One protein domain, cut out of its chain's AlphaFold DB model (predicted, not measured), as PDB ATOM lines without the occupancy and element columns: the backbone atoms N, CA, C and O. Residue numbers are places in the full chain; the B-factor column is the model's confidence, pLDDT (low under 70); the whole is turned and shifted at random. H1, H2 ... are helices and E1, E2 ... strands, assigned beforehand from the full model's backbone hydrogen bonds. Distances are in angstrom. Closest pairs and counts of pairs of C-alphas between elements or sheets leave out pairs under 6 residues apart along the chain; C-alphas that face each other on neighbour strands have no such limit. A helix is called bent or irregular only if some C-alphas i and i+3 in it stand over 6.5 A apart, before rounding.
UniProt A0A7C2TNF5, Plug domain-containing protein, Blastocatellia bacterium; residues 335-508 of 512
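AT A GLANCE: This is residues 335 to 508 of the 512 residues of the protein "Plug domain-containing protein" of Blastocatellia bacterium (UniProt A0A7C2TNF5). A long, twisted antiparallel sheet makes a narrow slab, with E3 and E5 running side by side along most of its length; at one end the bent end of E3, the start of E5, short E4 and the helical hairpin H3 and H4 form a small head. Toward the other end E1 and E2 lie beyond E3, and E6 lies beyond E5, while small H1 and H2 sit off the sheet in the connection from E1 to E2. The printed part has 174 residues, with four named helices and six named strands in the order E1 H1 H2 E2 E3 H3 H4 E4 E5 E6; the class is mixed, helices and strands. It is extended, with a radius of gyration of the C-alphas of 27.1 A and spans of 92 by 40 by 19 A.

HOW THE PARTS SIT: The sheet is branched: E5, residues 458 to 484, has E3, residues 384 to 408, on one side, and E4, residues 451 to 455, and E6, residues 492 to 500, on the other side. E3 bends by 75 degrees at residue 405. N 391 and O 477 of E3 and E5 are 2.9 A apart, within hydrogen-bond range, as are N 453 and O 460 of E4 and E5, 2.9 A, and N 480 and O 496 of E5 and E6, 2.9 A. E4, E5 and E6 form a meander, each strand the antiparallel neighbour of the one before. E2, residues 367 to 380, forms a hairpin with E3, with N 373 and O 390 3.0 A apart; on the other side of E2 is edge strand E1, residues 335 to 344, with N 339 and O 372 2.9 A apart. H3, residues 410 to 419, is on the sheet at a height of 8.2 A, over E4 and along the strands, at 12 degrees to E4 on the local plane; it is only just not over E3, on which 2 of its C-alphas fall. H4, residues 424 to 432, is not on the sheet; it touches H3 at a shallow tilt of 18 degrees, opposite ways, the closest C-alphas being those of Ile 413 and Ala 430, 6.0 A. H1, residues 345 to 348, and H2, residues 353 to 357, are apart and not on the sheet. Every O i to N i+4 pair is within hydrogen-bond range in H2, H3 and H4; H1 is too short for one, and its 1 O i to N i+3 pair is not within range.

IN THESE COORDINATES: E1 begins at C-alpha 335 (-50.931, -159.971, 86.347) and is 30.6 A long; E2 is 42.4 A, E3 68.4 A and E6 27.4 A. E5, 79.8 A, runs from C-alpha 458 (-84.406, -100.403, 57.031) to C-alpha 484 (-51.826, -171.616, 72.356).

THE WHOLE: The two C-alphas farthest apart, those of Asn 457 and Asp 488, are 91.9 A apart. The printed part has no cut. The link from H4 to E4, 18 residues, is long; within it residues 443 to 444 pair antiparallel with residues 465 to 466 of E5. The mean pLDDT of the printed part is 86.5, and residues 502 to 508 are under 70.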
ATOM      1  N   HIS A 335     -51.347-161.348  86.128       95.62
ATOM      2  CA  HIS A 335     -50.931-159.971  86.347       95.62
ATOM      3  C   HIS A 335     -51.802-159.013  85.543       95.62
ATOM      4  O   HIS A 335     -52.431-159.377  84.550       95.62
ATOM      5  N   GLY A 336     -51.822-157.759  85.965       94.44
ATOM      6  CA  GLY A 336     -52.603-156.727  85.314       94.44
ATOM      7  C   GLY A 336     -52.274-155.354  85.864       94.44
ATOM      8  O   GLY A 336     -51.630-155.221  86.906       94.44
ATOM      9  N   THR A 337     -52.731-154.338  85.151       94.25
ATOM     10  CA  THR A 337     -52.596-152.934  85.529       94.25
ATOM     11  C   THR A 337     -53.967-152.281  85.514       94.25
ATOM     12  O   THR A 337     -54.855-152.686  84.767       94.25
ATOM     13  N   VAL A 338     -54.151-151.275  86.361       95.31
ATOM     14  CA  VAL A 338     -55.257-150.324  86.260       95.31
ATOM     15  C   VAL A 338     -54.636-148.950  86.405       95.31
ATOM     16  O   VAL A 338     -53.910-148.705  87.369       95.31
ATOM     17  N   ALA A 339     -54.915-148.067  85.459       91.50
ATOM     18  CA  ALA A 339     -54.427-146.703  85.482       91.50
ATOM     19  C   ALA A 339     -55.567-145.723  85.219       91.50
ATOM     20  O   ALA A 339     -56.542-146.009  84.520       91.50
ATOM     21  N   TRP A 340     -55.428-144.547  85.819       91.50
ATOM     22  CA  TRP A 340     -56.309-143.421  85.584       91.50
ATOM     23  C   TRP A 340     -55.463-142.174  85.377       91.50
ATOM     24  O   TRP A 340     -54.681-141.784  86.244       91.50
ATOM     25  N   TYR A 341     -55.635-141.558  84.216       88.44
ATOM     26  CA  TYR A 341     -55.078-140.258  83.896       88.44
ATOM     27  C   TYR A 341     -56.178-139.207  84.001       88.44
ATOM     28  O   TYR A 341     -57.253-139.357  83.414       88.44
ATOM     29  N   HIS A 342     -55.882-138.125  84.712       88.62
ATOM     30  CA  HIS A 342     -56.776-136.992  84.882       88.62
ATOM     31  C   HIS A 342     -56.043-135.690  84.577       88.62
ATOM     32  O   HIS A 342     -54.992-135.409  85.156       88.62
ATOM     33  N   ARG A 343     -56.633-134.865  83.712       86.31
ATOM     34  CA  ARG A 343     -56.168-133.508  83.431       86.31
ATOM     35  C   ARG A 343     -57.346-132.550  83.429       86.31
ATOM     36  O   ARG A 343     -58.313-132.766  82.706       86.31
ATOM     37  N   ASP A 344     -57.225-131.483  84.206       85.94
ATOM     38  CA  ASP A 344     -58.147-130.350  84.230       85.94
ATOM     39  C   ASP A 344     -57.332-129.070  84.043       85.94
ATOM     40  O   ASP A 344     -56.280-128.891  84.675       85.94
ATOM     41  N   ARG A 345     -57.846-128.160  83.213       82.25
ATOM     42  CA  ARG A 345     -57.270-126.831  82.995       82.25
ATOM     43  C   ARG A 345     -56.925-126.063  84.275       82.25
ATOM     44  O   ARG A 345     -56.008-125.254  84.264       82.25
ATOM     45  N   LYS A 346     -57.654-126.290  85.374       82.12
ATOM     46  CA  LYS A 346     -57.483-125.561  86.642       82.12
ATOM     47  C   LYS A 346     -56.209-125.928  87.393       82.12
ATOM     48  O   LYS A 346     -55.824-125.198  88.299       82.12
ATOM     49  N   LEU A 347     -55.617-127.080  87.089       79.56
ATOM     50  CA  LEU A 347     -54.532-127.640  87.886       79.56
ATOM     51  C   LEU A 347     -53.163-127.426  87.229       79.56
ATOM     52  O   LEU A 347     -52.239-126.979  87.901       79.56
ATOM     53  N   TRP A 348     -53.033-127.745  85.936       74.81
ATOM     54  CA  TRP A 348     -51.721-127.886  85.280       74.81
ATOM     55  C   TRP A 348     -51.609-127.205  83.909       74.81
ATOM     56  O   TRP A 348     -50.540-127.257  83.301       74.81
ATOM     57  N   ASP A 349     -52.671-126.565  83.407       83.69
ATOM     58  CA  ASP A 349     -52.620-125.899  82.103       83.69
ATOM     59  C   ASP A 349     -52.192-124.435  82.245       83.69
ATOM     60  O   ASP A 349     -52.662-123.697  83.109       83.69
ATOM     61  N   SER A 350     -51.309-123.995  81.351       85.88
ATOM     62  CA  SER A 350     -50.889-122.601  81.239       85.88
ATOM     63  C   SER A 350     -51.357-122.004  79.920       85.88
ATOM     64  O   SER A 350     -51.339-122.683  78.895       85.88
ATOM     65  N   LEU A 351     -51.670-120.710  79.925       84.75
ATOM     66  CA  LEU A 351     -51.926-119.961  78.697       84.75
ATOM     67  C   LEU A 351     -50.697-119.957  77.784       84.75
ATOM     68  O   LEU A 351     -49.589-119.626  78.217       84.75
ATOM     69  N   THR A 352     -50.918-120.218  76.503       84.56
ATOM     70  CA  THR A 352     -49.945-119.966  75.441       84.56
ATOM     71  C   THR A 352     -49.720-118.462  75.243       84.56
ATOM     72  O   THR A 352     -50.525-117.613  75.640       84.56
ATOM     73  N   ASN A 353     -48.629-118.103  74.558       86.75
ATOM     74  CA  ASN A 353     -48.337-116.707  74.215       86.75
ATOM     75  C   ASN A 353     -49.438-116.061  73.355       86.75
ATOM     76  O   ASN A 353     -49.685-114.862  73.481       86.75
ATOM     77  N   LEU A 354     -50.098-116.842  72.495       83.00
ATOM     78  CA  LEU A 354     -51.192-116.360  71.648       83.00
ATOM     79  C   LEU A 354     -52.454-116.081  72.466       83.00
ATOM     80  O   LEU A 354     -53.062-115.028  72.299       83.00
ATOM     81  N   GLU A 355     -52.806-116.974  73.392       81.44
ATOM     82  CA  GLU A 355     -53.948-116.775  74.289       81.44
ATOM     83  C   GLU A 355     -53.730-115.567  75.209       81.44
ATOM     84  O   GLU A 355     -54.614-114.727  75.357       81.44
ATOM     85  N   ARG A 356     -52.522-115.385  75.759       83.62
ATOM     86  CA  ARG A 356     -52.215-114.175  76.543       83.62
ATOM     87  C   ARG A 356     -52.367-112.898  75.717       83.62
ATOM     88  O   ARG A 356     -52.941-111.923  76.197       83.62
ATOM     89  N   ARG A 357     -51.878-112.895  74.471       80.69
ATOM     90  CA  ARG A 357     -51.988-111.736  73.565       80.69
ATOM     91  C   ARG A 357     -53.428-111.422  73.163       80.69
ATOM     92  O   ARG A 357     -53.720-110.260  72.908       80.69
ATOM     93  N   SER A 358     -54.321-112.411  73.131       77.75
ATOM     94  CA  SER A 358     -55.746-112.192  72.855       77.75
ATOM     95  C   SER A 358     -56.534-111.676  74.067       77.75
ATOM     96  O   SER A 358     -57.745-111.480  73.973       77.75
ATOM     97  N   GLY A 359     -55.866-111.446  75.204       78.00
ATOM     98  CA  GLY A 359     -56.498-111.021  76.452       78.00
ATOM     99  C   GLY A 359     -57.170-112.162  77.220       78.00
ATOM    100  O   GLY A 359     -57.918-111.906  78.167       78.00
ATOM    101  N   GLN A 360     -56.923-113.421  76.837       79.00
ATOM    102  CA  GLN A 360     -57.433-114.582  77.558       79.00
ATOM    103  C   GLN A 360     -56.789-114.651  78.946       79.00
ATOM    104  O   GLN A 360     -55.570-114.572  79.090       79.00
ATOM    105  N   LYS A 361     -57.630-114.787  79.976       83.50
ATOM    106  CA  LYS A 361     -57.196-114.821  81.382       83.50
ATOM    107  C   LYS A 361     -57.018-116.234  81.928       83.50
ATOM    108  O   LYS A 361     -56.243-116.426  82.850       83.50
ATOM    109  N   GLU A 362     -57.702-117.206  81.331       80.94
ATOM    110  CA  GLU A 362     -57.755-118.592  81.797       80.94
ATOM    111  C   GLU A 362     -57.602-119.554  80.616       80.94
ATOM    112  O   GLU A 362     -58.177-119.275  79.556       80.94
ATOM    113  N   PRO A 363     -56.871-120.675  80.749       80.69
ATOM    114  CA  PRO A 363     -56.807-121.687  79.701       80.69
ATOM    115  C   PRO A 363     -58.201-122.180  79.295       80.69
ATOM    116  O   PRO A 363     -59.162-122.170  80.088       80.69
ATOM    117  N   LEU A 364     -58.320-122.619  78.041       74.69
ATOM    118  CA  LEU A 364     -59.564-123.197  77.544       74.69
ATOM    119  C   LEU A 364     -59.974-124.403  78.410       74.69
ATOM    120  O   LEU A 364     -59.109-125.158  78.854       74.69
ATOM    121  N   PRO A 365     -61.279-124.590  78.694       74.56
ATOM    122  CA  PRO A 365     -61.749-125.783  79.385       74.56
ATOM    123  C   PRO A 365     -61.310-127.045  78.641       74.56
ATOM    124  O   PRO A 365     -61.735-127.284  77.515       74.56
ATOM    125  N   ASN A 366     -60.478-127.850  79.293       78.38
ATOM    126  CA  ASN A 366     -60.072-129.163  78.819       78.38
ATOM    127  C   ASN A 366     -60.088-130.107  80.020       78.38
ATOM    128  O   ASN A 366     -59.327-129.915  80.970       78.38
ATOM    129  N   LEU A 367     -61.012-131.067  80.005       84.94
ATOM    130  CA  LEU A 367     -61.152-132.074  81.047       84.94
ATOM    131  C   LEU A 367     -60.950-133.437  80.404       84.94
ATOM    132  O   LEU A 367     -61.819-133.917  79.688       84.94
ATOM    133  N   VAL A 368     -59.819-134.070  80.684       86.88
ATOM    134  CA  VAL A 368     -59.469-135.366  80.108       86.88
ATOM    135  C   VAL A 368     -59.423-136.394  81.220       86.88
ATOM    136  O   VAL A 368     -58.655-136.252  82.168       86.88
ATOM    137  N   ASN A 369     -60.230-137.442  81.088       90.12
ATOM    138  CA  ASN A 369     -60.093-138.651  81.884       90.12
ATOM    139  C   ASN A 369     -59.797-139.814  80.950       90.12
ATOM    140  O   ASN A 369     -60.554-140.047  80.005       90.12
ATOM    141  N   VAL A 370     -58.716-140.533  81.223       91.19
ATOM    142  CA  VAL A 370     -58.387-141.772  80.522       91.19
ATOM    143  C   VAL A 370     -58.289-142.892  81.536       91.19
ATOM    144  O   VAL A 370     -57.620-142.746  82.555       91.19
ATOM    145  N   PHE A 371     -58.996-143.980  81.269       93.44
ATOM    146  CA  PHE A 371     -58.949-145.185  82.079       93.44
ATOM    147  C   PHE A 371     -58.317-146.289  81.257       93.44
ATOM    148  O   PHE A 371     -58.774-146.569  80.150       93.44
ATOM    149  N   ASP A 372     -57.310-146.926  81.827       93.06
ATOM    150  CA  ASP A 372     -56.617-148.048  81.223       93.06
ATOM    151  C   ASP A 372     -56.686-149.237  82.161       93.06
ATOM    152  O   ASP A 372     -56.601-149.098  83.385       93.06
ATOM    153  N   TYR A 373     -56.819-150.426  81.590       95.69
ATOM    154  CA  TYR A 373     -56.542-151.639  82.334       95.69
ATOM    155  C   TYR A 373     -55.929-152.708  81.451       95.69
ATOM    156  O   TYR A 373     -56.176-152.765  80.246       95.69
ATOM    157  N   THR A 374     -55.181-153.601  82.082       96.69
ATOM    158  CA  THR A 374     -54.723-154.848  81.482       96.69
ATOM    159  C   THR A 374     -54.938-156.003  82.442       96.69
ATOM    160  O   THR A 374     -54.926-155.832  83.660       96.69
ATOM    161  N   ILE A 375     -55.143-157.194  81.895       97.75
ATOM    162  CA  ILE A 375     -55.147-158.446  82.640       97.75
ATOM    163  C   ILE A 375     -54.651-159.561  81.728       97.75
ATOM    164  O   ILE A 375     -55.094-159.693  80.590       97.75
ATOM    165  N   GLY A 376     -53.732-160.376  82.221       97.31
ATOM    166  CA  GLY A 376     -53.227-161.535  81.506       97.31
ATOM    167  C   GLY A 376     -52.843-162.651  82.459       97.31
ATOM    168  O   GLY A 376     -52.696-162.437  83.663       97.31
ATOM    169  N   GLY A 377     -52.717-163.851  81.908       97.25
ATOM    170  CA  GLY A 377     -52.339-165.034  82.666       97.25
ATOM    171  C   GLY A 377     -52.594-166.330  81.900       97.25
ATOM    172  O   GLY A 377     -52.938-166.302  80.709       97.25
ATOM    173  N   PRO A 378     -52.441-167.483  82.569       97.50
ATOM    174  CA  PRO A 378     -52.635-168.779  81.945       97.50
ATOM    175  C   PRO A 378     -54.101-169.216  82.044       97.50
ATOM    176  O   PRO A 378     -54.716-169.149  83.107       97.50
ATOM    177  N   ILE A 379     -54.643-169.747  80.949       96.19
ATOM    178  CA  ILE A 379     -55.817-170.634  80.993       96.19
ATOM    179  C   ILE A 379     -55.344-172.051  81.343       96.19
ATOM    180  O   ILE A 379     -55.914-172.717  82.203       96.19
ATOM    181  N   VAL A 380     -54.252-172.489  80.707       95.12
ATOM    182  CA  VAL A 380     -53.543-173.739  80.999       95.12
ATOM    183  C   VAL A 380     -52.060-173.406  81.086       95.12
ATOM    184  O   VAL A 380     -51.471-172.972  80.098       95.12
ATOM    185  N   LYS A 381     -51.447-173.601  82.259       93.38
ATOM    186  CA  LYS A 381     -50.022-173.289  82.466       93.38
ATOM    187  C   LYS A 381     -49.144-173.957  81.406       93.38
ATOM    188  O   LYS A 381     -49.396-175.101  81.026       93.38
ATOM    189  N   ASN A 382     -48.128-173.234  80.942       91.62
ATOM    190  CA  ASN A 382     -47.190-173.633  79.887       91.62
ATOM    191  C   ASN A 382     -47.812-173.921  78.506       91.62
ATOM    192  O   ASN A 382     -47.088-174.349  77.613       91.62
ATOM    193  N   LYS A 383     -49.127-173.733  78.303       92.06
ATOM    194  CA  LYS A 383     -49.799-174.136  77.053       92.06
ATOM    195  C   LYS A 383     -50.768-173.117  76.486       92.06
ATOM    196  O   LYS A 383     -50.756-172.895  75.283       92.06
ATOM    197  N   VAL A 384     -51.643-172.546  77.304       95.25
ATOM    198  CA  VAL A 384     -52.713-171.657  76.837       95.25
ATOM    199  C   VAL A 384     -52.730-170.411  77.696       95.25
ATOM    200  O   VAL A 384     -52.901-170.493  78.912       95.25
ATOM    201  N   PHE A 385     -52.616-169.260  77.047       96.62
ATOM    202  CA  PHE A 385     -52.494-167.958  77.681       96.62
ATOM    203  C   PHE A 385     -53.519-166.984  77.112       96.62
ATOM    204  O   PHE A 385     -53.891-167.070  75.940       96.62
ATOM    205  N   PHE A 386     -53.957-166.041  77.941       97.00
ATOM    206  CA  PHE A 386     -54.799-164.932  77.508       97.00
ATOM    207  C   PHE A 386     -54.208-163.602  77.963       97.00
ATOM    208  O   PHE A 386     -53.538-163.514  78.995       97.00
ATOM    209  N   PHE A 387     -54.494-162.560  77.196       97.31
ATOM    210  CA  PHE A 387     -54.210-161.182  77.557       97.31
ATOM    211  C   PHE A 387     -55.352-160.293  77.080       97.31
ATOM    212  O   PHE A 387     -55.840-160.434  75.960       97.31
ATOM    213  N   HIS A 388     -55.785-159.378  77.931       96.94
ATOM    214  CA  HIS A 388     -56.865-158.451  77.656       96.94
ATOM    215  C   HIS A 388     -56.454-157.046  78.091       96.94
ATOM    216  O   HIS A 388     -55.951-156.868  79.199       96.94
ATOM    217  N   ALA A 389     -56.717-156.045  77.256       96.06
ATOM    218  CA  ALA A 389     -56.516-154.641  77.594       96.06
ATOM    219  C   ALA A 389     -57.741-153.800  77.226       96.06
ATOM    220  O   ALA A 389     -58.432-154.083  76.245       96.06
ATOM    221  N   GLY A 390     -58.000-152.767  78.021       94.25
ATOM    222  CA  GLY A 390     -59.034-151.773  77.764       94.25
ATOM    223  C   GLY A 390     -58.477-150.361  77.876       94.25
ATOM    224  O   GLY A 390     -57.603-150.117  78.708       94.25
ATOM    225  N   HIS A 391     -58.986-149.455  77.046       92.31
ATOM    226  CA  HIS A 391     -58.654-148.034  77.069       92.31
ATOM    227  C   HIS A 391     -59.904-147.196  76.825       92.31
ATOM    228  O   HIS A 391     -60.666-147.445  75.889       92.31
ATOM    229  N   PHE A 392     -60.135-146.201  77.677       92.12
ATOM    230  CA  PHE A 392     -61.358-145.406  77.657       92.12
ATOM    231  C   PHE A 392     -61.041-143.931  77.795       92.12
ATOM    232  O   PHE A 392     -60.581-143.504  78.852       92.12
ATOM    233  N   ILE A 393     -61.384-143.135  76.784       89.19
ATOM    234  CA  ILE A 393     -61.281-141.676  76.868       89.19
ATOM    235  C   ILE A 393     -62.644-141.086  77.185       89.19
ATOM    236  O   ILE A 393     -63.648-141.375  76.527       89.19
ATOM    237  N   ARG A 394     -62.669-140.218  78.189       89.75
ATOM    238  CA  ARG A 394     -63.781-139.332  78.517       89.75
ATOM    239  C   ARG A 394     -63.253-137.907  78.521       89.75
ATOM    240  O   ARG A 394     -62.692-137.449  79.515       89.75
ATOM    241  N   ASN A 395     -63.425-137.231  77.392       86.81
ATOM    242  CA  ASN A 395     -63.016-135.848  77.225       86.81
ATOM    243  C   ASN A 395     -64.185-135.010  76.681       86.81
ATOM    244  O   ASN A 395     -64.362-134.913  75.460       86.81
ATOM    245  N   PRO A 396     -65.035-134.457  77.568       82.25
ATOM    246  CA  PRO A 396     -66.007-133.450  77.175       82.25
ATOM    247  C   PRO A 396     -65.274-132.161  76.784       82.25
ATOM    248  O   PRO A 396     -64.565-131.556  77.587       82.25
ATOM    249  N   GLN A 397     -65.474-131.733  75.545       75.75
ATOM    250  CA  GLN A 397     -64.867-130.544  74.967       75.75
ATOM    251  C   GLN A 397     -65.943-129.539  74.557       75.75
ATOM    252  O   GLN A 397     -67.122-129.857  74.411       75.75
ATOM    253  N   PHE A 398     -65.522-128.301  74.323       73.38
ATOM    254  CA  PHE A 398     -66.357-127.298  73.678       73.38
ATOM    255  C   PHE A 398     -65.541-126.615  72.589       73.38
ATOM    256  O   PHE A 398     -64.439-126.133  72.850       73.38
ATOM    257  N   ALA A 399     -66.082-126.552  71.375       76.62
ATOM    258  CA  ALA A 399     -65.562-125.662  70.351       76.62
ATOM    259  C   ALA A 399     -66.182-124.276  70.544       76.62
ATOM    260  O   ALA A 399     -67.383-124.090  70.339       76.62
ATOM    261  N   ASP A 400     -65.359-123.307  70.946       77.81
ATOM    262  CA  ASP A 400     -65.728-121.890  70.971       77.81
ATOM    263  C   ASP A 400     -65.517-121.302  69.570       77.81
ATOM    264  O   ASP A 400     -64.405-120.926  69.194       77.81
ATOM    265  N   LEU A 401     -66.582-121.278  68.770       83.62
ATOM    266  CA  LEU A 401     -66.552-120.774  67.400       83.62
ATOM    267  C   LEU A 401     -66.927-119.293  67.397       83.62
ATOM    268  O   LEU A 401     -67.983-118.902  67.901       83.62
ATOM    269  N   ARG A 402     -66.060-118.468  66.804       85.56
ATOM    270  CA  ARG A 402     -66.199-117.008  66.766       85.56
ATOM    271  C   ARG A 402     -66.125-116.508  65.333       85.56
ATOM    272  O   ARG A 402     -65.181-116.844  64.621       85.56
ATOM    273  N   THR A 403     -67.071-115.670  64.929       84.06
ATOM    274  CA  THR A 403     -66.995-114.974  63.640       84.06
ATOM    275  C   THR A 403     -66.315-113.615  63.799       84.06
ATOM    276  O   THR A 403     -66.324-113.000  64.871       84.06
ATOM    277  N   THR A 404     -65.691-113.154  62.718       80.50
ATOM    278  CA  THR A 404     -65.300-111.749  62.521       80.50
ATOM    279  C   THR A 404     -66.305-111.027  61.626       80.50
ATOM    280  O   THR A 404     -66.538-109.838  61.809       80.50
ATOM    281  N   SER A 405     -66.956-111.751  60.710       86.50
ATOM    282  CA  SER A 405     -68.073-111.247  59.910       86.50
ATOM    283  C   SER A 405     -69.321-111.026  60.765       86.50
ATOM    284  O   SER A 405     -69.648-111.848  61.631       86.50
ATOM    285  N   LEU A 406     -70.022-109.925  60.490       90.75
ATOM    286  CA  LEU A 406     -71.280-109.573  61.142       90.75
ATOM    287  C   LEU A 406     -72.446-110.279  60.438       90.75
ATOM    288  O   LEU A 406     -72.524-110.278  59.211       90.75
ATOM    289  N   ALA A 407     -73.353-110.858  61.217       91.19
ATOM    290  CA  ALA A 407     -74.590-111.462  60.736       91.19
ATOM    291  C   ALA A 407     -75.802-110.702  61.300       91.19
ATOM    292  O   ALA A 407     -75.689-110.135  62.392       91.19
ATOM    293  N   PRO A 408     -76.958-110.692  60.605       93.19
ATOM    294  CA  PRO A 408     -78.204-110.174  61.164       93.19
ATOM    295  C   PRO A 408     -78.501-110.815  62.519       93.19
ATOM    296  O   PRO A 408     -78.554-112.038  62.635       93.19
ATOM    297  N   THR A 409     -78.661-109.976  63.541       94.12
ATOM    298  CA  THR A 409     -79.078-110.394  64.892       94.12
ATOM    299  C   THR A 409     -80.480-111.014  64.856       94.12
ATOM    300  O   THR A 409     -81.191-110.816  63.866       94.12
ATOM    301  N   PRO A 410     -80.930-111.736  65.901       92.06
ATOM    302  CA  PRO A 410     -82.312-112.216  65.971       92.06
ATOM    303  C   PRO A 410     -83.340-111.108  65.693       92.06
ATOM    304  O   PRO A 410     -84.276-111.310  64.922       92.06
ATOM    305  N   GLU A 411     -83.108-109.905  66.219       93.12
ATOM    306  CA  GLU A 411     -83.918-108.715  65.960       93.12
ATOM    307  C   GLU A 411     -83.839-108.298  64.485       93.12
ATOM    308  O   GLU A 411     -84.857-108.027  63.851       93.12
ATOM    309  N   GLY A 412     -82.634-108.295  63.909       93.06
ATOM    310  CA  GLY A 412     -82.412-107.975  62.501       93.06
ATOM    311  C   GLY A 412     -83.095-108.953  61.543       93.06
ATOM    312  O   GLY A 412     -83.679-108.527  60.549       93.06
ATOM    313  N   ILE A 413     -83.099-110.249  61.863       92.25
ATOM    314  CA  ILE A 413     -83.815-111.275  61.094       92.25
ATOM    315  C   ILE A 413     -85.325-111.026  61.154       92.25
ATOM    316  O   ILE A 413     -85.991-111.106  60.124       92.25
ATOM    317  N   GLN A 414     -85.876-110.684  62.322       92.88
ATOM    318  CA  GLN A 414     -87.306-110.371  62.448       92.88
ATOM    319  C   GLN A 414     -87.698-109.106  61.673       92.88
ATOM    320  O   GLN A 414     -88.736-109.087  61.005       92.88
ATOM    321  N   MET A 415     -86.847-108.074  61.686       93.81
ATOM    322  CA  MET A 415     -87.043-106.876  60.861       93.81
ATOM    323  C   MET A 415     -87.044-107.216  59.367       93.81
ATOM    324  O   MET A 415     -87.919-106.755  58.637       93.81
ATOM    325  N   LEU A 416     -86.107-108.056  58.917       91.88
ATOM    326  CA  LEU A 416     -86.039-108.511  57.528       91.88
ATOM    327  C   LEU A 416     -87.276-109.321  57.124       91.88
ATOM    328  O   LEU A 416     -87.839-109.059  56.062       91.88
ATOM    329  N   LYS A 417     -87.732-110.257  57.970       92.69
ATOM    330  CA  LYS A 417     -88.957-111.043  57.733       92.69
ATOM    331  C   LYS A 417     -90.192-110.160  57.595       92.69
ATOM    332  O   LYS A 417     -91.032-110.417  56.740       92.69
ATOM    333  N   SER A 418     -90.282-109.123  58.424       92.62
ATOM    334  CA  SER A 418     -91.415-108.195  58.429       92.62
ATOM    335  C   SER A 418     -91.404-107.264  57.213       92.62
ATOM    336  O   SER A 418     -92.454-106.988  56.642       92.62
ATOM    337  N   ALA A 419     -90.226-106.785  56.806       92.38
ATOM    338  CA  ALA A 419     -90.081-105.855  55.687       92.38
ATOM    339  C   ALA A 419     -90.174-106.534  54.310       92.38
ATOM    340  O   ALA A 419     -90.621-105.911  53.350       92.38
ATOM    341  N   PHE A 420     -89.759-107.800  54.206       91.88
ATOM    342  CA  PHE A 420     -89.726-108.552  52.949       91.88
ATOM    343  C   PHE A 420     -90.390-109.930  53.103       91.88
ATOM    344  O   PHE A 420     -89.714-110.963  52.996       91.88
ATOM    345  N   PRO A 421     -91.711-109.977  53.357       89.00
ATOM    346  CA  PRO A 421     -92.431-111.240  53.463       89.00
ATOM    347  C   PRO A 421     -92.310-112.035  52.152       89.00
ATOM    348  O   PRO A 421     -92.356-111.466  51.064       89.00
ATOM    349  N   ASN A 422     -92.148-113.358  52.254       91.12
ATOM    350  CA  ASN A 422     -91.987-114.301  51.130       91.12
ATOM    351  C   ASN A 422     -90.705-114.150  50.287       91.12
ATOM    352  O   ASN A 422     -90.590-114.784  49.238       91.12
ATOM    353  N   ASN A 423     -89.720-113.359  50.722       93.38
ATOM    354  CA  ASN A 423     -88.433-113.306  50.034       93.38
ATOM    355  C   ASN A 423     -87.582-114.552  50.379       93.38
ATOM    356  O   ASN A 423     -87.219-114.730  51.548       93.38
ATOM    357  N   PRO A 424     -87.196-115.389  49.393       93.38
ATOM    358  CA  PRO A 424     -86.445-116.620  49.650       93.38
ATOM    359  C   PRO A 424     -85.060-116.364  50.261       93.38
ATOM    360  O   PRO A 424     -84.583-117.176  51.050       93.38
ATOM    361  N   ALA A 425     -84.425-115.223  49.973       90.12
ATOM    362  CA  ALA A 425     -83.144-114.867  50.579       90.12
ATOM    363  C   ALA A 425     -83.291-114.544  52.074       90.12
ATOM    364  O   ALA A 425     -82.452-114.940  52.881       90.12
ATOM    365  N   VAL A 426     -84.373-113.866  52.468       91.75
ATOM    366  CA  VAL A 426     -84.660-113.580  53.883       91.75
ATOM    367  C   VAL A 426     -84.987-114.860  54.640       91.75
ATOM    368  O   VAL A 426     -84.510-115.038  55.761       91.75
ATOM    369  N   GLN A 427     -85.734-115.774  54.015       90.81
ATOM    370  CA  GLN A 427     -85.992-117.094  54.583       90.81
ATOM    371  C   GLN A 427     -84.688-117.887  54.764       90.81
ATOM    372  O   GLN A 427     -84.440-118.413  55.842       90.81
ATOM    373  N   TYR A 428     -83.781-117.857  53.782       91.38
ATOM    374  CA  TYR A 428     -82.462-118.483  53.904       91.38
ATOM    375  C   TYR A 428     -81.650-117.930  55.088       91.38
ATOM    376  O   TYR A 428     -81.103-118.698  55.877       91.38
ATOM    377  N   TYR A 429     -81.595-116.606  55.280       88.56
ATOM    378  CA  TYR A 429     -80.934-116.029  56.459       88.56
ATOM    379  C   TYR A 429     -81.633-116.411  57.767       88.56
ATOM    380  O   TYR A 429     -80.972-116.622  58.785       88.56
ATOM    381  N   ALA A 430     -82.956-116.513  57.756       89.75
ATOM    382  CA  ALA A 430     -83.713-116.920  58.923       89.75
ATOM    383  C   ALA A 430     -83.501-118.378  59.333       89.75
ATOM    384  O   ALA A 430     -83.693-118.680  60.507       89.75
ATOM    385  N   ASP A 431     -83.107-119.235  58.393       90.06
ATOM    386  CA  ASP A 431     -82.920-120.667  58.627       90.06
ATOM    387  C   ASP A 431     -81.435-121.026  58.828       90.06
ATOM    388  O   ASP A 431     -81.105-121.880  59.650       90.06
ATOM    389  N   PHE A 432     -80.520-120.339  58.132       90.12
ATOM    390  CA  PHE A 432     -79.107-120.738  58.035       90.12
ATOM    391  C   PHE A 432     -78.091-119.675  58.472       90.12
ATOM    392  O   PHE A 432     -76.889-119.951  58.485       90.12
ATOM    393  N   SER A 433     -78.513-118.461  58.848       88.94
ATOM    394  CA  SER A 433     -77.559-117.464  59.353       88.94
ATOM    395  C   SER A 433     -76.893-117.895  60.664       88.94
ATOM    396  O   SER A 433     -77.351-118.773  61.402       88.94
ATOM    397  N   ALA A 434     -75.796-117.216  61.001       88.38
ATOM    398  CA  ALA A 434     -75.024-117.522  62.195       88.38
ATOM    399  C   ALA A 434     -75.809-117.344  63.517       88.38
ATOM    400  O   ALA A 434     -75.448-117.974  64.507       88.38
ATOM    401  N   PHE A 435     -76.876-116.544  63.560       90.00
ATOM    402  CA  PHE A 435     -77.766-116.474  64.730       90.00
ATOM    403  C   PHE A 435     -78.994-117.387  64.618       90.00
ATOM    404  O   PHE A 435     -79.560-117.747  65.644       90.00
ATOM    405  N   ALA A 436     -79.387-117.780  63.403       87.06
ATOM    406  CA  ALA A 436     -80.525-118.667  63.166       87.06
ATOM    407  C   ALA A 436     -80.254-120.122  63.569       87.06
ATOM    408  O   ALA A 436     -81.141-120.798  64.084       87.06
ATOM    409  N   LEU A 437     -79.027-120.607  63.356       87.44
ATOM    410  CA  LEU A 437     -78.669-121.978  63.712       87.44
ATOM    411  C   LEU A 437     -78.661-122.150  65.244       87.44
ATOM    412  O   LEU A 437     -77.801-121.561  65.902       87.44
ATOM    413  N   PRO A 438     -79.525-123.008  65.824       83.62
ATOM    414  CA  PRO A 438     -79.638-123.154  67.280       83.62
ATOM    415  C   PRO A 438     -78.426-123.864  67.905       83.62
ATOM    416  O   PRO A 438     -78.244-123.855  69.125       83.62
ATOM    417  N   ILE A 439     -77.584-124.494  67.079       83.50
ATOM    418  CA  ILE A 439     -76.436-125.269  67.539       83.50
ATOM    419  C   ILE A 439     -75.441-124.397  68.316       83.50
ATOM    420  O   ILE A 439     -74.965-123.362  67.846       83.50
ATOM    421  N   GLY A 440     -75.096-124.856  69.518       80.81
ATOM    422  CA  GLY A 440     -74.112-124.206  70.378       80.81
ATOM    423  C   GLY A 440     -74.552-122.868  70.980       80.81
ATOM    424  O   GLY A 440     -73.682-122.106  71.400       80.81
ATOM    425  N   ASN A 441     -75.863-122.590  71.016       87.44
ATOM    426  CA  ASN A 441     -76.473-121.407  71.632       87.44
ATOM    427  C   ASN A 441     -75.784-120.089  71.210       87.44
ATOM    428  O   ASN A 441     -74.989-119.535  71.978       87.44
ATOM    429  N   PRO A 442     -76.013-119.609  69.975       89.75
ATOM    430  CA  PRO A 442     -75.319-118.440  69.451       89.75
ATOM    431  C   PRO A 442     -75.617-117.184  70.281       89.75
ATOM    432  O   PRO A 442     -76.761-116.864  70.585       89.75
ATOM    433  N   THR A 443     -74.566-116.440  70.610       91.31
ATOM    434  CA  THR A 443     -74.611-115.193  71.384       91.31
ATOM    435  C   THR A 443     -73.858-114.089  70.656       91.31
ATOM    436  O   THR A 443     -72.970-114.351  69.838       91.31
ATOM    437  N   ILE A 444     -74.218-112.836  70.938       91.50
ATOM    438  CA  ILE A 444     -73.487-111.678  70.423       91.50
ATOM    439  C   ILE A 444     -72.100-111.656  71.063       91.50
ATOM    440  O   ILE A 444     -71.947-111.752  72.282       91.50
ATOM    441  N   ARG A 445     -71.076-111.531  70.222       88.75
ATOM    442  CA  ARG A 445     -69.688-111.449  70.657       88.75
ATOM    443  C   ARG A 445     -69.410-110.060  71.264       88.75
ATOM    444  O   ARG A 445     -69.581-109.071  70.560       88.75
ATOM    445  N   PRO A 446     -68.960-109.955  72.530       84.12
ATOM    446  CA  PRO A 446     -68.834-108.664  73.214       84.12
ATOM    447  C   PRO A 446     -67.598-107.853  72.798       84.12
ATOM    448  O   PRO A 446     -67.573-106.643  72.981       84.12
ATOM    449  N   ASP A 447     -66.564-108.501  72.257       82.69
ATOM    450  CA  ASP A 447     -65.306-107.859  71.859       82.69
ATOM    451  C   ASP A 447     -65.314-107.309  70.421       82.69
ATOM    452  O   ASP A 447     -64.350-106.673  70.005       82.69
ATOM    453  N   VAL A 448     -66.398-107.519  69.667       85.75
ATOM    454  CA  VAL A 448     -66.606-106.914  68.345       85.75
ATOM    455  C   VAL A 448     -67.829-106.000  68.427       85.75
ATOM    456  O   VAL A 448     -68.916-106.496  68.724       85.75
ATOM    457  N   PRO A 449     -67.693-104.687  68.161       88.31
ATOM    458  CA  PRO A 449     -68.823-103.769  68.206       88.31
ATOM    459  C   PRO A 449     -69.954-104.215  67.276       88.31
ATOM    460  O   PRO A 449     -69.729-104.515  66.101       88.31
ATOM    461  N   ALA A 450     -71.180-104.241  67.802       89.38
ATOM    462  CA  ALA A 450     -72.368-104.397  66.975       89.38
ATOM    463  C   ALA A 450     -72.514-103.193  66.029       89.38
ATOM    464  O   ALA A 450     -72.056-102.088  66.325       89.38
ATOM    465  N   SER A 451     -73.157-103.410  64.885       93.62
ATOM    466  CA  SER A 451     -73.355-102.388  63.858       93.62
ATOM    467  C   SER A 451     -74.751-102.503  63.247       93.62
ATOM    468  O   SER A 451     -75.544-103.376  63.599       93.62
ATOM    469  N   THR A 452     -75.065-101.618  62.311       94.19
ATOM    470  CA  THR A 452     -76.300-101.653  61.528       94.19
ATOM    471  C   THR A 452     -75.974-101.593  60.048       94.19
ATOM    472  O   THR A 452     -75.192-100.741  59.628       94.19
ATOM    473  N   ILE A 453     -76.605-102.457  59.255       91.25
ATOM    474  CA  ILE A 453     -76.572-102.388  57.791       91.25
ATOM    475  C   ILE A 453     -77.870-101.744  57.311       91.25
ATOM    476  O   ILE A 453     -78.957-102.115  57.756       91.25
ATOM    477  N   THR A 454     -77.760-100.784  56.398       93.12
ATOM    478  CA  THR A 454     -78.919-100.117  55.797       93.12
ATOM    479  C   THR A 454     -79.344-100.847  54.525       93.12
ATOM    480  O   THR A 454     -78.543-100.997  53.604       93.12
ATOM    481  N   ILE A 455     -80.604-101.280  54.458       86.94
ATOM    482  CA  ILE A 455     -81.226-101.891  53.275       86.94
ATOM    483  C   ILE A 455     -82.466-101.063  52.933       86.94
ATOM    484  O   ILE A 455     -83.489-101.141  53.614       86.94
ATOM    485  N   GLY A 456     -82.363-100.216  51.907       85.88
ATOM    486  CA  GLY A 456     -83.368 -99.181  51.654       85.88
ATOM    487  C   GLY A 456     -83.495 -98.250  52.865       85.88
ATOM    488  O   GLY A 456     -82.510 -97.651  53.287       85.88
ATOM    489  N   ASN A 457     -84.688 -98.181  53.460       85.50
ATOM    490  CA  ASN A 457     -84.946 -97.397  54.677       85.50
ATOM    491  C   ASN A 457     -84.795 -98.211  55.976       85.50
ATOM    492  O   ASN A 457     -84.948 -97.665  57.069       85.50
ATOM    493  N   LEU A 458     -84.513 -99.514  55.880       90.31
ATOM    494  CA  LEU A 458     -84.406-100.403  57.031       90.31
ATOM    495  C   LEU A 458     -82.980-100.384  57.589       90.31
ATOM    496  O   LEU A 458     -82.026-100.652  56.862       90.31
ATOM    497  N   LYS A 459     -82.831-100.118  58.889       94.12
ATOM    498  CA  LYS A 459     -81.555-100.243  59.612       94.12
ATOM    499  C   LYS A 459     -81.520-101.580  60.345       94.12
ATOM    500  O   LYS A 459     -82.055-101.698  61.440       94.12
ATOM    501  N   VAL A 460     -80.908-102.585  59.728       93.88
ATOM    502  CA  VAL A 460     -80.868-103.958  60.242       93.88
ATOM    503  C   VAL A 460     -79.694-104.117  61.213       93.88
ATOM    504  O   VAL A 460     -78.546-103.953  60.790       93.88
ATOM    505  N   PRO A 461     -79.929-104.447  62.494       95.44
ATOM    506  CA  PRO A 461     -78.855-104.709  63.446       95.44
ATOM    507  C   PRO A 461     -78.088-105.989  63.097       95.44
ATOM    508  O   PRO A 461     -78.670-107.067  62.934       95.44
ATOM    509  N   VAL A 462     -76.765-105.869  63.030       94.44
ATOM    510  CA  VAL A 462     -75.826-106.956  62.744       94.44
ATOM    511  C   VAL A 462     -74.750-107.040  63.824       94.44
ATOM    512  O   VAL A 462     -74.303-106.028  64.364       94.44
ATOM    513  N   ALA A 463     -74.301-108.251  64.133       94.50
ATOM    514  CA  ALA A 463     -73.256-108.471  65.124       94.50
ATOM    515  C   ALA A 463     -72.406-109.698  64.786       94.50
ATOM    516  O   ALA A 463     -72.837-110.589  64.052       94.50
ATOM    517  N   ALA A 464     -71.189-109.750  65.326       92.81
ATOM    518  CA  ALA A 464     -70.385-110.963  65.284       92.81
ATOM    519  C   ALA A 464     -70.964-112.007  66.249       92.81
ATOM    520  O   ALA A 464     -71.489-111.672  67.315       92.81
ATOM    521  N   VAL A 465     -70.840-113.278  65.879       91.31
ATOM    522  CA  VAL A 465     -71.426-114.400  66.615       91.31
ATOM    523  C   VAL A 465     -70.345-115.140  67.378       91.31
ATOM    524  O   VAL A 465     -69.260-115.410  66.859       91.31
ATOM    525  N   ARG A 466     -70.676-115.523  68.607       89.06
ATOM    526  CA  ARG A 466     -69.956-116.521  69.387       89.06
ATOM    527  C   ARG A 466     -70.901-117.671  69.711       89.06
ATOM    528  O   ARG A 466     -71.999-117.436  70.204       89.06
ATOM    529  N   ARG A 467     -70.477-118.909  69.479       87.12
ATOM    530  CA  ARG A 467     -71.220-120.104  69.904       87.12
ATOM    531  C   ARG A 467     -70.283-121.119  70.538       87.12
ATOM    532  O   ARG A 467     -69.130-121.233  70.130       87.12
ATOM    533  N   ALA A 468     -70.798-121.867  71.504       82.88
ATOM    534  CA  ALA A 468     -70.078-122.941  72.172       82.88
ATOM    535  C   ALA A 468     -70.721-124.274  71.791       82.88
ATOM    536  O   ALA A 468     -71.772-124.639  72.311       82.88
ATOM    537  N   VAL A 469     -70.105-124.997  70.858       82.38
ATOM    538  CA  VAL A 469     -70.609-126.304  70.426       82.38
ATOM    539  C   VAL A 469     -70.022-127.374  71.346       82.38
ATOM    540  O   VAL A 469     -68.794-127.494  71.395       82.38
ATOM    541  N   PRO A 470     -70.846-128.142  72.088       75.38
ATOM    542  CA  PRO A 470     -70.340-129.273  72.850       75.38
ATOM    543  C   PRO A 470     -69.778-130.308  71.878       75.38
ATOM    544  O   PRO A 470     -70.457-130.756  70.957       75.38
ATOM    545  N   LEU A 471     -68.524-130.675  72.092       75.81
ATOM    546  CA  LEU A 471     -67.860-131.779  71.425       75.81
ATOM    547  C   LEU A 471     -67.593-132.856  72.473       75.81
ATOM    548  O   LEU A 471     -67.331-132.568  73.636       75.81
ATOM    549  N   SER A 472     -67.656-134.118  72.080       72.81
ATOM    550  CA  SER A 472     -67.265-135.211  72.963       72.81
ATOM    551  C   SER A 472     -66.212-136.029  72.254       72.81
ATOM    552  O   SER A 472     -66.511-136.703  71.272       72.81
ATOM    553  N   ASN A 473     -64.988-136.002  72.772       79.44
ATOM    554  CA  ASN A 473     -63.997-136.995  72.402       79.44
ATOM    555  C   ASN A 473     -64.157-138.183  73.358       79.44
ATOM    556  O   ASN A 473     -63.629-138.196  74.475       79.44
ATOM    557  N   ARG A 474     -64.981-139.146  72.931       86.06
ATOM    558  CA  ARG A 474     -65.194-140.413  73.626       86.06
ATOM    559  C   ARG A 474     -64.608-141.545  72.795       86.06
ATOM    560  O   ARG A 474     -64.879-141.646  71.601       86.06
ATOM    561  N   LEU A 475     -63.855-142.403  73.466       86.44
ATOM    562  CA  LEU A 475     -63.289-143.611  72.889       86.44
ATOM    563  C   LEU A 475     -63.480-144.765  73.858       86.44
ATOM    564  O   LEU A 475     -63.197-144.595  75.045       86.44
ATOM    565  N   ASP A 476     -63.917-145.904  73.334       90.75
ATOM    566  CA  ASP A 476     -63.935-147.183  74.032       90.75
ATOM    567  C   ASP A 476     -63.128-148.188  73.194       90.75
ATOM    568  O   ASP A 476     -63.497-148.511  72.067       90.75
ATOM    569  N   GLU A 477     -61.997-148.648  73.717       90.75
ATOM    570  CA  GLU A 477     -61.086-149.568  73.041       90.75
ATOM    571  C   GLU A 477     -60.930-150.852  73.857       90.75
ATOM    572  O   GLU A 477     -60.689-150.816  75.065       90.75
ATOM    573  N   PHE A 478     -61.043-151.993  73.177       92.81
ATOM    574  CA  PHE A 478     -60.867-153.321  73.751       92.81
ATOM    575  C   PHE A 478     -59.937-154.158  72.880       92.81
ATOM    576  O   PHE A 478     -60.060-154.198  71.655       92.81
ATOM    577  N   ASN A 479     -59.036-154.870  73.545       93.31
ATOM    578  CA  ASN A 479     -58.030-155.718  72.934       93.31
ATOM    579  C   ASN A 479     -58.055-157.078  73.622       93.31
ATOM    580  O   ASN A 479     -57.892-157.145  74.840       93.31
ATOM    581  N   VAL A 480     -58.205-158.160  72.859       94.06
ATOM    582  CA  VAL A 480     -58.171-159.530  73.392       94.06
ATOM    583  C   VAL A 480     -57.200-160.365  72.585       94.06
ATOM    584  O   VAL A 480     -57.368-160.490  71.377       94.06
ATOM    585  N   ARG A 481     -56.216-160.970  73.244       93.75
ATOM    586  CA  ARG A 481     -55.241-161.889  72.654       93.75
ATOM    587  C   ARG A 481     -55.321-163.248  73.343       93.75
ATOM    588  O   ARG A 481     -55.403-163.323  74.568       93.75
ATOM    589  N   GLY A 482     -55.263-164.307  72.546       94.31
ATOM    590  CA  GLY A 482     -55.070-165.675  73.013       94.31
ATOM    591  C   GLY A 482     -53.867-166.302  72.324       94.31
ATOM    592  O   GLY A 482     -53.695-166.136  71.117       94.31
ATOM    593  N   ASP A 483     -53.056-167.030  73.084       93.06
ATOM    594  CA  ASP A 483     -51.897-167.768  72.588       93.06
ATOM    595  C   ASP A 483     -51.998-169.230  73.053       93.06
ATOM    596  O   ASP A 483     -52.278-169.509  74.220       93.06
ATOM    597  N   VAL A 484     -51.783-170.169  72.134       93.19
ATOM    598  CA  VAL A 484     -51.826-171.616  72.356       93.19
ATOM    599  C   VAL A 484     -50.529-172.230  71.841       93.19
ATOM    600  O   VAL A 484     -50.111-171.962  70.716       93.19
ATOM    601  N   HIS A 485     -49.931-173.099  72.646       90.00
ATOM    602  CA  HIS A 485     -48.749-173.895  72.328       90.00
ATOM    603  C   HIS A 485     -49.130-175.384  72.353       90.00
ATOM    604  O   HIS A 485     -49.091-176.016  73.415       90.00
ATOM    605  N   PRO A 486     -49.579-175.955  71.217       86.81
ATOM    606  CA  PRO A 486     -49.928-177.373  71.140       86.81
ATOM    607  C   PRO A 486     -48.719-178.294  71.354       86.81
ATOM    608  O   PRO A 486     -48.874-179.387  71.900       86.81
ATOM    609  N   SER A 487     -47.531-177.840  70.944       84.38
ATOM    610  CA  SER A 487     -46.245-178.533  71.064       84.38
ATOM    611  C   SER A 487     -45.113-177.528  71.336       84.38
ATOM    612  O   SER A 487     -45.324-176.319  71.258       84.38
ATOM    613  N   ASP A 488     -43.899-178.018  71.594       75.56
ATOM    614  CA  ASP A 488     -42.687-177.193  71.781       75.56
ATOM    615  C   ASP A 488     -42.260-176.446  70.495       75.56
ATOM    616  O   ASP A 488     -41.420-175.540  70.517       75.56
ATOM    617  N   ARG A 489     -42.823-176.841  69.344       77.38
ATOM    618  CA  ARG A 489     -42.503-176.300  68.013       77.38
ATOM    619  C   ARG A 489     -43.626-175.464  67.414       77.38
ATOM    620  O   ARG A 489     -43.358-174.634  66.550       77.38
ATOM    621  N   ASP A 490     -44.855-175.662  67.882       83.19
ATOM    622  CA  ASP A 490     -46.041-175.039  67.309       83.19
ATOM    623  C   ASP A 490     -46.597-173.960  68.232       83.19
ATOM    624  O   ASP A 490     -46.769-174.151  69.438       83.19
ATOM    625  N   ARG A 491     -46.948-172.821  67.640       85.25
ATOM    626  CA  ARG A 491     -47.648-171.732  68.315       85.25
ATOM    627  C   ARG A 491     -48.775-171.237  67.427       85.25
ATOM    628  O   ARG A 491     -48.546-170.856  66.284       85.25
ATOM    629  N   ILE A 492     -49.973-171.180  67.988       89.00
ATOM    630  CA  ILE A 492     -51.152-170.591  67.359       89.00
ATOM    631  C   ILE A 492     -51.583-169.427  68.234       89.00
ATOM    632  O   ILE A 492     -51.760-169.587  69.439       89.00
ATOM    633  N   TRP A 493     -51.760-168.252  67.650       88.56
ATOM    634  CA  TRP A 493     -52.243-167.092  68.384       88.56
ATOM    635  C   TRP A 493     -53.292-166.348  67.572       88.56
ATOM    636  O   TRP A 493     -53.334-166.433  66.346       88.56
ATOM    637  N   GLY A 494     -54.161-165.636  68.276       89.62
ATOM    638  CA  GLY A 494     -55.205-164.826  67.676       89.62
ATOM    639  C   GLY A 494     -55.439-163.570  68.492       89.62
ATOM    640  O   GLY A 494     -55.221-163.547  69.707       89.62
ATOM    641  N   ARG A 495     -55.890-162.515  67.814       87.88
ATOM    642  CA  ARG A 495     -56.273-161.267  68.459       87.88
ATOM    643  C   ARG A 495     -57.547-160.702  67.871       87.88
ATOM    644  O   ARG A 495     -57.817-160.846  66.682       87.88
ATOM    645  N   TYR A 496     -58.283-160.014  68.724       89.94
ATOM    646  CA  TYR A 496     -59.423-159.215  68.354       89.94
ATOM    647  C   TYR A 496     -59.299-157.796  68.915       89.94
ATOM    648  O   TYR A 496     -58.953-157.608  70.084       89.94
ATOM    649  N   PHE A 497     -59.582-156.819  68.056       87.81
ATOM    650  CA  PHE A 497     -59.557-155.394  68.353       87.81
ATOM    651  C   PHE A 497     -60.953-154.810  68.154       87.81
ATOM    652  O   PHE A 497     -61.573-155.030  67.114       87.81
ATOM    653  N   ILE A 498     -61.420-154.020  69.117       89.50
ATOM    654  CA  ILE A 498     -62.570-153.132  68.948       89.50
ATOM    655  C   ILE A 498     -62.135-151.732  69.347       89.50
ATOM    656  O   ILE A 498     -61.524-151.545  70.397       89.50
ATOM    657  N   GLN A 499     -62.489-150.751  68.526       87.19
ATOM    658  CA  GLN A 499     -62.356-149.343  68.860       87.19
ATOM    659  C   GLN A 499     -63.641-148.631  68.445       87.19
ATOM    660  O   GLN A 499     -63.938-148.518  67.259       87.19
ATOM    661  N   ASP A 500     -64.417-148.187  69.430       85.44
ATOM    662  CA  ASP A 500     -65.679-147.481  69.233       85.44
ATOM    663  C   ASP A 500     -65.520-145.996  69.573       85.44
ATOM    664  O   ASP A 500     -64.942-145.619  70.598       85.44
ATOM    665  N   ARG A 501     -66.044-145.143  68.691       77.56
ATOM    666  CA  ARG A 501     -66.051-143.681  68.826       77.56
ATOM    667  C   ARG A 501     -67.471-143.157  68.670       77.56
ATOM    668  O   ARG A 501     -67.829-142.670  67.591       77.56
ATOM    669  N   PRO A 502     -68.272-143.215  69.743       65.12
ATOM    670  CA  PRO A 502     -69.647-142.748  69.708       65.12
ATOM    671  C   PRO A 502     -69.702-141.258  69.341       65.12
ATOM    672  O   PRO A 502     -69.038-140.441  69.980       65.12
ATOM    673  N   GLY A 503     -70.512-140.894  68.340       55.16
ATOM    674  CA  GLY A 503     -70.785-139.493  67.987       55.16
ATOM    675  C   GLY A 503     -69.956-138.888  66.845       55.16
ATOM    676  O   GLY A 503     -69.991-137.673  66.667       55.16
ATOM    677  N   LYS A 504     -69.243-139.683  66.032       49.31
ATOM    678  CA  LYS A 504     -68.657-139.185  64.766       49.31
ATOM    679  C   LYS A 504     -69.689-138.899  63.659       49.31
ATOM    680  O   LYS A 504     -69.332-138.266  62.671       49.31
ATOM    681  N   ASP A 505     -70.956-139.255  63.861       38.59
ATOM    682  CA  ASP A 505     -72.048-139.021  62.899       38.59
ATOM    683  C   ASP A 505     -72.518-137.553  62.824       38.59
ATOM    684  O   ASP A 505     -73.379-137.213  62.019       38.59
ATOM    685  N   PHE A 506     -71.966-136.651  63.645       34.59
ATOM    686  CA  PHE A 506     -72.421-135.254  63.715       34.59
ATOM    687  C   PHE A 506     -71.916-134.339  62.591       34.59
ATOM    688  O   PHE A 506     -72.304-133.171  62.541       34.59
ATOM    689  N   LEU A 507     -71.104-134.841  61.660       35.59
ATOM    690  CA  LEU A 507     -70.851-134.134  60.407       35.59
ATOM    691  C   LEU A 507     -71.890-134.584  59.384       35.59
ATOM    692  O   LEU A 507     -71.613-135.396  58.507       35.59
ATOM    693  N   VAL A 508     -73.101-134.043  59.522       33.19
ATOM    694  CA  VAL A 508     -74.049-133.986  58.410       33.19
ATOM    695  C   VAL A 508     -73.303-133.327  57.252       33.19
ATOM    696  O   VAL A 508     -72.908-132.164  57.342       33.19
TER     697      VAL A 508